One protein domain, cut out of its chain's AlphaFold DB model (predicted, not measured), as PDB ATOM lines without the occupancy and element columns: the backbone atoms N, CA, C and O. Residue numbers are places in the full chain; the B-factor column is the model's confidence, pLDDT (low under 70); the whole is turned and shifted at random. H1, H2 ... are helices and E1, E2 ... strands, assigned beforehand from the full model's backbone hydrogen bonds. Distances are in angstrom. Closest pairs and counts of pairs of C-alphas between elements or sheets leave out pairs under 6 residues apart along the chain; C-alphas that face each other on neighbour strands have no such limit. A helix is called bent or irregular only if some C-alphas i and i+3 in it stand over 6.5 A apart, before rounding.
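What this domain is: This is residues 646 to 695 of the 1060 residues of an uncharacterized protein of Fusobacterium nucleatum subsp. animalis 7_1 (UniProt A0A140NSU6). A two-stranded antiparallel hairpin, E1 and E2, reaches to one end of the longest axis, and three short helices gather near its base. The 50 printed residues run H1, H2, E1, E2, H3, of mixed class. The whole is only just compact, close to loose: radius of gyration of the C-alphas 11.2 A, spans 33 by 23 by 16 A.

How they stand to each other: Look first at the hairpin E1, residues 666 to 672, and E2, residues 677 to 685: N 669 and O 679, 2.9 A, are within hydrogen-bond range. E2 bends by 95 degrees at residue 682. H2, residues 660 to 665, touches H3, residues 687 to 694, at a steep tilt of 53 degrees; their closest C-alphas, Trp 665 and Phe 689, are 5.6 A apart. H1, residues 650 to 655, is close to H2 but not clearly touching, its closest C-alphas Ile 653 and Trp 665 at 6.8 A, and apart from H3. Every O i to N i+4 pair is within range in H1 and H3; irregular H2, with C-alphas 661 and 664 7.4 A apart, has 0 of 2, and 2 of 3 O i to N i+3.

Where its parts are: Find C-alpha 650, where H1 begins, at (88.742, 89.265, 148.072); H1 runs 8.8 A, H2 10.3 A, E1 16.2 A, E2 17.3 A and H3 10.5 A, to C-alpha 694 at (77.436, 96.521, 151.340).

The domain as a whole: The farthest C-alphas, Thr 674 and Asn 695, are 35.0 A apart. The printed part has no cut, its links are tight, and residue 673 has pLDDT under 70.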
ATOM      1  N   GLU A 646      77.990  92.582 140.643       86.56
ATOM      2  CA  GLU A 646      78.508  91.790 141.756       86.56
ATOM      3  C   GLU A 646      80.005  92.047 141.922       86.56
ATOM      4  O   GLU A 646      80.734  91.920 140.935       86.56
ATOM      5  N   PRO A 647      80.476  92.439 143.122       88.25
ATOM      6  CA  PRO A 647      81.903  92.601 143.328       88.25
ATOM      7  C   PRO A 647      82.586  91.222 143.303       88.25
ATOM      8  O   PRO A 647      82.030  90.266 143.849       88.25
ATOM      9  N   PRO A 648      83.794  91.102 142.725       90.38
ATOM     10  CA  PRO A 648      84.591  89.884 142.831       90.38
ATOM     11  C   PRO A 648      84.968  89.593 144.285       90.38
ATOM     12  O   PRO A 648      84.988  90.489 145.124       90.38
ATOM     13  N   SER A 649      85.327  88.355 144.603       94.06
ATOM     14  CA  SER A 649      85.799  88.011 145.944       94.06
ATOM     15  C   SER A 649      87.157  88.650 146.270       94.06
ATOM     16  O   SER A 649      87.980  88.928 145.394       94.06
ATOM     17  N   TYR A 650      87.442  88.803 147.569       93.69
ATOM     18  CA  TYR A 650      88.742  89.265 148.072       93.69
ATOM     19  C   TYR A 650      89.928  88.490 147.465       93.69
ATOM     20  O   TYR A 650      90.961  89.091 147.161       93.69
ATOM     21  N   ALA A 651      89.775  87.171 147.283       94.38
ATOM     22  CA  ALA A 651      90.797  86.289 146.726       94.38
ATOM     23  C   ALA A 651      91.002  86.508 145.220       94.38
ATOM     24  O   ALA A 651      92.143  86.568 144.761       94.38
ATOM     25  N   GLU A 652      89.918  86.676 144.458       94.88
ATOM     26  CA  GLU A 652      89.981  86.946 143.016       94.88
ATOM     27  C   GLU A 652      90.642  88.290 142.722       94.88
ATOM     28  O   GLU A 652      91.492  88.367 141.836       94.88
ATOM     29  N   ILE A 653      90.316  89.326 143.501       93.44
ATOM     30  CA  ILE A 653      90.951  90.643 143.375       93.44
ATOM     31  C   ILE A 653      92.463  90.512 143.593       93.44
ATOM     32  O   ILE A 653      93.250  90.942 142.755       93.44
ATOM     33  N   GLN A 654      92.888  89.848 144.674       93.12
ATOM     34  CA  GLN A 654      94.311  89.677 144.995       93.12
ATOM     35  C   GLN A 654      95.071  88.833 143.961       93.12
ATOM     36  O   GLN A 654      96.234  89.128 143.666       93.12
ATOM     37  N   ALA A 655      94.427  87.827 143.361       95.19
ATOM     38  CA  ALA A 655      95.012  87.042 142.273       95.19
ATOM     39  C   ALA A 655      95.354  87.904 141.041       95.19
ATOM     40  O   ALA A 655      96.334  87.626 140.351       95.19
ATOM     41  N   HIS A 656      94.611  88.992 140.820       94.25
ATOM     42  CA  HIS A 656      94.788  89.921 139.702       94.25
ATOM     43  C   HIS A 656      95.524  91.211 140.088       94.25
ATOM     44  O   HIS A 656      95.466  92.202 139.366       94.25
ATOM     45  N   LYS A 657      96.288  91.221 141.190       92.31
ATOM     46  CA  LYS A 657      97.017  92.420 141.652       92.31
ATOM     47  C   LYS A 657      97.922  93.070 140.598       92.31
ATOM     48  O   LYS A 657      98.212  94.258 140.687       92.31
ATOM     49  N   ASN A 658      98.400  92.315 139.612       91.44
ATOM     50  CA  ASN A 658      99.287  92.820 138.561       91.44
ATOM     51  C   ASN A 658      98.561  93.123 137.240       91.44
ATOM     52  O   ASN A 658      99.222  93.538 136.294       91.44
ATOM     53  N   ASP A 659      97.244  92.923 137.172       89.94
ATOM     54  CA  ASP A 659      96.429  93.206 135.992       89.94
ATOM     55  C   ASP A 659      95.884  94.646 136.057       89.94
ATOM     56  O   ASP A 659      95.095  94.962 136.955       89.94
ATOM     57  N   PRO A 660      96.265  95.534 135.120       84.81
ATOM     58  CA  PRO A 660      95.774  96.910 135.082       84.81
ATOM     59  C   PRO A 660      94.246  97.022 134.975       84.81
ATOM     60  O   PRO A 660      93.660  97.992 135.448       84.81
ATOM     61  N   THR A 661      93.565  96.026 134.397       84.75
ATOM     62  CA  THR A 661      92.097  96.034 134.254       84.75
ATOM     63  C   THR A 661      91.359  95.824 135.583       84.75
ATOM     64  O   THR A 661      90.164  96.104 135.684       84.75
ATOM     65  N   TRP A 662      92.075  95.388 136.625       88.62
ATOM     66  CA  TRP A 662      91.548  95.151 137.971       88.62
ATOM     67  C   TRP A 662      91.843  96.282 138.954       88.62
ATOM     68  O   TRP A 662      91.377  96.231 140.095       88.62
ATOM     69  N   GLU A 663      92.564  97.324 138.530       86.69
ATOM     70  CA  GLU A 663      92.965  98.431 139.404       86.69
ATOM     71  C   GLU A 663      91.768  99.095 140.097       86.69
ATOM     72  O   GLU A 663      91.888  99.456 141.266       86.69
ATOM     73  N   ARG A 664      90.582  99.118 139.462       84.38
ATOM     74  CA  ARG A 664      89.333  99.656 140.040       84.38
ATOM     75  C   ARG A 664      88.935  99.049 141.392       84.38
ATOM     76  O   ARG A 664      88.218  99.689 142.161       84.38
ATOM     77  N   TRP A 665      89.365  97.821 141.686       88.31
ATOM     78  CA  TRP A 665      89.019  97.101 142.917       88.31
ATOM     79  C   TRP A 665      90.007  97.337 144.065       88.31
ATOM     80  O   TRP A 665      89.713  96.979 145.206       88.31
ATOM     81  N   PHE A 666      91.144  97.979 143.792       89.44
ATOM     82  CA  PHE A 666      92.177  98.303 144.775       89.44
ATOM     83  C   PHE A 666      92.074  99.750 145.270       89.44
ATOM     84  O   PHE A 666      91.507 100.621 144.607       89.44
ATOM     85  N   LEU A 667      92.608 100.030 146.458       87.31
ATOM     86  CA  LEU A 667      92.505 101.352 147.073       87.31
ATOM     87  C   LEU A 667      93.223 102.418 146.228       87.31
ATOM     88  O   LEU A 667      94.423 102.344 145.984       87.31
ATOM     89  N   HIS A 668      92.484 103.443 145.813       82.88
ATOM     90  CA  HIS A 668      93.038 104.622 145.148       82.88
ATOM     91  C   HIS A 668      93.433 105.632 146.232       82.88
ATOM     92  O   HIS A 668      92.602 105.977 147.072       82.88
ATOM     93  N   THR A 669      94.697 106.063 146.257       82.06
ATOM     94  CA  THR A 669      95.276 106.801 147.398       82.06
ATOM     95  C   THR A 669      95.505 108.282 147.121       82.06
ATOM     96  O   THR A 669      94.854 109.129 147.723       82.06
ATOM     97  N   THR A 670      96.434 108.614 146.230       79.56
ATOM     98  CA  THR A 670      96.818 109.991 145.898       79.56
ATOM     99  C   THR A 670      96.818 110.187 144.390       79.56
ATOM    100  O   THR A 670      97.155 109.268 143.640       79.56
ATOM    101  N   TRP A 671      96.428 111.380 143.947       74.88
ATOM    102  CA  TRP A 671      96.538 111.782 142.550       74.88
ATOM    103  C   TRP A 671      97.987 112.122 142.219       74.88
ATOM    104  O   TRP A 671      98.607 112.929 142.911       74.88
ATOM    105  N   ASP A 672      98.514 111.528 141.155       75.56
ATOM    106  CA  ASP A 672      99.791 111.919 140.580       75.56
ATOM    107  C   ASP A 672      99.546 112.962 139.485       75.56
ATOM    108  O   ASP A 672      99.079 112.646 138.386       75.56
ATOM    109  N   ASP A 673      99.870 114.221 139.782       68.88
ATOM    110  CA  ASP A 673      99.697 115.336 138.850       68.88
ATOM    111  C   ASP A 673     100.610 115.283 137.623       68.88
ATOM    112  O   ASP A 673     100.307 115.936 136.620       68.88
ATOM    113  N   THR A 674     101.695 114.510 137.683       75.88
ATOM    114  CA  THR A 674     102.645 114.329 136.579       75.88
ATOM    115  C   THR A 674     102.138 113.259 135.623       75.88
ATOM    116  O   THR A 674     102.125 113.455 134.410       75.88
ATOM    117  N   LEU A 675     101.682 112.134 136.175       71.12
ATOM    118  CA  LEU A 675     101.182 110.992 135.408       71.12
ATOM    119  C   LEU A 675      99.693 111.107 135.066       71.12
ATOM    120  O   LEU A 675      99.181 110.271 134.322       71.12
ATOM    121  N   LYS A 676      99.008 112.114 135.620       70.19
ATOM    122  CA  LYS A 676      97.561 112.330 135.500       70.19
ATOM    123  C   LYS A 676      96.768 111.049 135.794       70.19
ATOM    124  O   LYS A 676      95.848 110.697 135.056       70.19
ATOM    125  N   LYS A 677      97.147 110.333 136.862       74.56
ATOM    126  CA  LYS A 677      96.507 109.077 137.291       74.56
ATOM    127  C   LYS A 677      96.529 108.888 138.808       74.56
ATOM    128  O   LYS A 677      97.270 109.556 139.521       74.56
ATOM    129  N   TRP A 678      95.752 107.921 139.287       76.06
ATOM    130  CA  TRP A 678      95.722 107.512 140.692       76.06
ATOM    131  C   TRP A 678      96.862 106.574 141.062       76.06
ATOM    132  O   TRP A 678      97.132 105.604 140.356       76.06
ATOM    133  N   ASN A 679      97.475 106.818 142.220       84.62
ATOM    134  CA  ASN A 679      98.317 105.834 142.886       84.62
ATOM    135  C   ASN A 679      97.443 104.754 143.523       84.62
ATOM    136  O   ASN A 679      96.535 105.052 144.306       84.62
ATOM    137  N   ILE A 680      97.750 103.499 143.207       87.31
ATOM    138  CA  ILE A 680      96.968 102.338 143.626       87.31
ATOM    139  C   ILE A 680      97.708 101.587 144.733       87.31
ATOM    140  O   ILE A 680      98.788 101.039 144.510       87.31
ATOM    141  N   ASP A 681      97.106 101.533 145.918       89.62
ATOM    142  CA  ASP A 681      97.523 100.643 146.996       89.62
ATOM    143  C   ASP A 681      96.854  99.276 146.820       89.62
ATOM    144  O   ASP A 681      95.655  99.093 147.037       89.62
ATOM    145  N   LYS A 682      97.668  98.297 146.427       91.38
ATOM    146  CA  LYS A 682      97.240  96.925 146.133       91.38
ATOM    147  C   LYS A 682      97.094  96.047 147.382       91.38
ATOM    148  O   LYS A 682      96.698  94.886 147.278       91.38
ATOM    149  N   THR A 683      97.416  96.577 148.561       89.69
ATOM    150  CA  THR A 683      97.251  95.876 149.843       89.69
ATOM    151  C   THR A 683      95.856  96.055 150.438       89.69
ATOM    152  O   THR A 683      95.485  95.324 151.356       89.69
ATOM    153  N   ASN A 684      95.066  96.983 149.892       89.56
ATOM    154  CA  ASN A 684      93.740  97.330 150.380       89.56
ATOM    155  C   ASN A 684      92.732  97.482 149.222       89.56
ATOM    156  O   ASN A 684      93.110  97.528 148.050       89.56
ATOM    157  N   TYR A 685      91.441  97.540 149.543       89.50
ATOM    158  CA  TYR A 685      90.348  97.490 148.569       89.50
ATOM    159  C   TYR A 685      89.703  98.860 148.337       89.50
ATOM    160  O   TYR A 685      89.736  99.743 149.196       89.50
ATOM    161  N   SER A 686      89.118  99.043 147.154       85.25
ATOM    162  CA  SER A 686      88.532 100.317 146.734       85.25
ATOM    163  C   SER A 686      87.188 100.619 147.399       85.25
ATOM    164  O   SER A 686      86.473  99.732 147.872       85.25
ATOM    165  N   ALA A 687      86.787 101.894 147.367       79.56
ATOM    166  CA  ALA A 687      85.443 102.299 147.773       79.56
ATOM    167  C   ALA A 687      84.354 101.658 146.891       79.56
ATOM    168  O   ALA A 687      83.289 101.319 147.403       79.56
ATOM    169  N   ALA A 688      84.637 101.427 145.603       80.44
ATOM    170  CA  ALA A 688      83.723 100.739 144.693       80.44
ATOM    171  C   ALA A 688      83.466  99.286 145.122       80.44
ATOM    172  O   ALA A 688      82.318  98.838 145.124       80.44
ATOM    173  N   PHE A 689      84.509  98.577 145.568       86.88
ATOM    174  CA  PHE A 689      84.378  97.230 146.121       86.88
ATOM    175  C   PHE A 689      83.476  97.208 147.365       86.88
ATOM    176  O   PHE A 689      82.481  96.480 147.400       86.88
ATOM    177  N   TYR A 690      83.782  98.032 148.374       85.06
ATOM    178  CA  TYR A 690      83.005  98.055 149.617       85.06
ATOM    179  C   TYR A 690      81.568  98.529 149.409       85.06
ATOM    180  O   TYR A 690      80.653  97.983 150.025       85.06
ATOM    181  N   TYR A 691      81.354  99.506 148.527       82.75
ATOM    182  CA  TYR A 691      80.018  99.983 148.197       82.75
ATOM    183  C   TYR A 691      79.167  98.870 147.575       82.75
ATOM    184  O   TYR A 691      78.057  98.625 148.053       82.75
ATOM    185  N   ALA A 692      79.693  98.160 146.573       84.75
ATOM    186  CA  ALA A 692      78.989  97.056 145.926       84.75
ATOM    187  C   ALA A 692      78.736  95.880 146.889       84.75
ATOM    188  O   ALA A 692      77.674  95.263 146.846       84.75
ATOM    189  N   LEU A 693      79.678  95.597 147.797       86.12
ATOM    190  CA  LEU A 693      79.546  94.528 148.792       86.12
ATOM    191  C   LEU A 693      78.468  94.837 149.847       86.12
ATOM    192  O   LEU A 693      77.759  93.937 150.291       86.12
ATOM    193  N   GLN A 694      78.345  96.101 150.266       82.62
ATOM    194  CA  GLN A 694      77.436  96.521 151.340       82.62
ATOM    195  C   GLN A 694      76.026  96.904 150.860       82.62
ATOM    196  O   GLN A 694      75.124  97.022 151.690       82.62
ATOM    197  N   ASN A 695      75.820  97.135 149.559       83.69
ATOM    198  CA  ASN A 695      74.548  97.601 148.998       83.69
ATOM    199  C   ASN A 695      74.020  96.628 147.941       83.69
ATOM    200  O   ASN A 695      74.212  96.806 146.739       83.69
TER     201      ASN A 695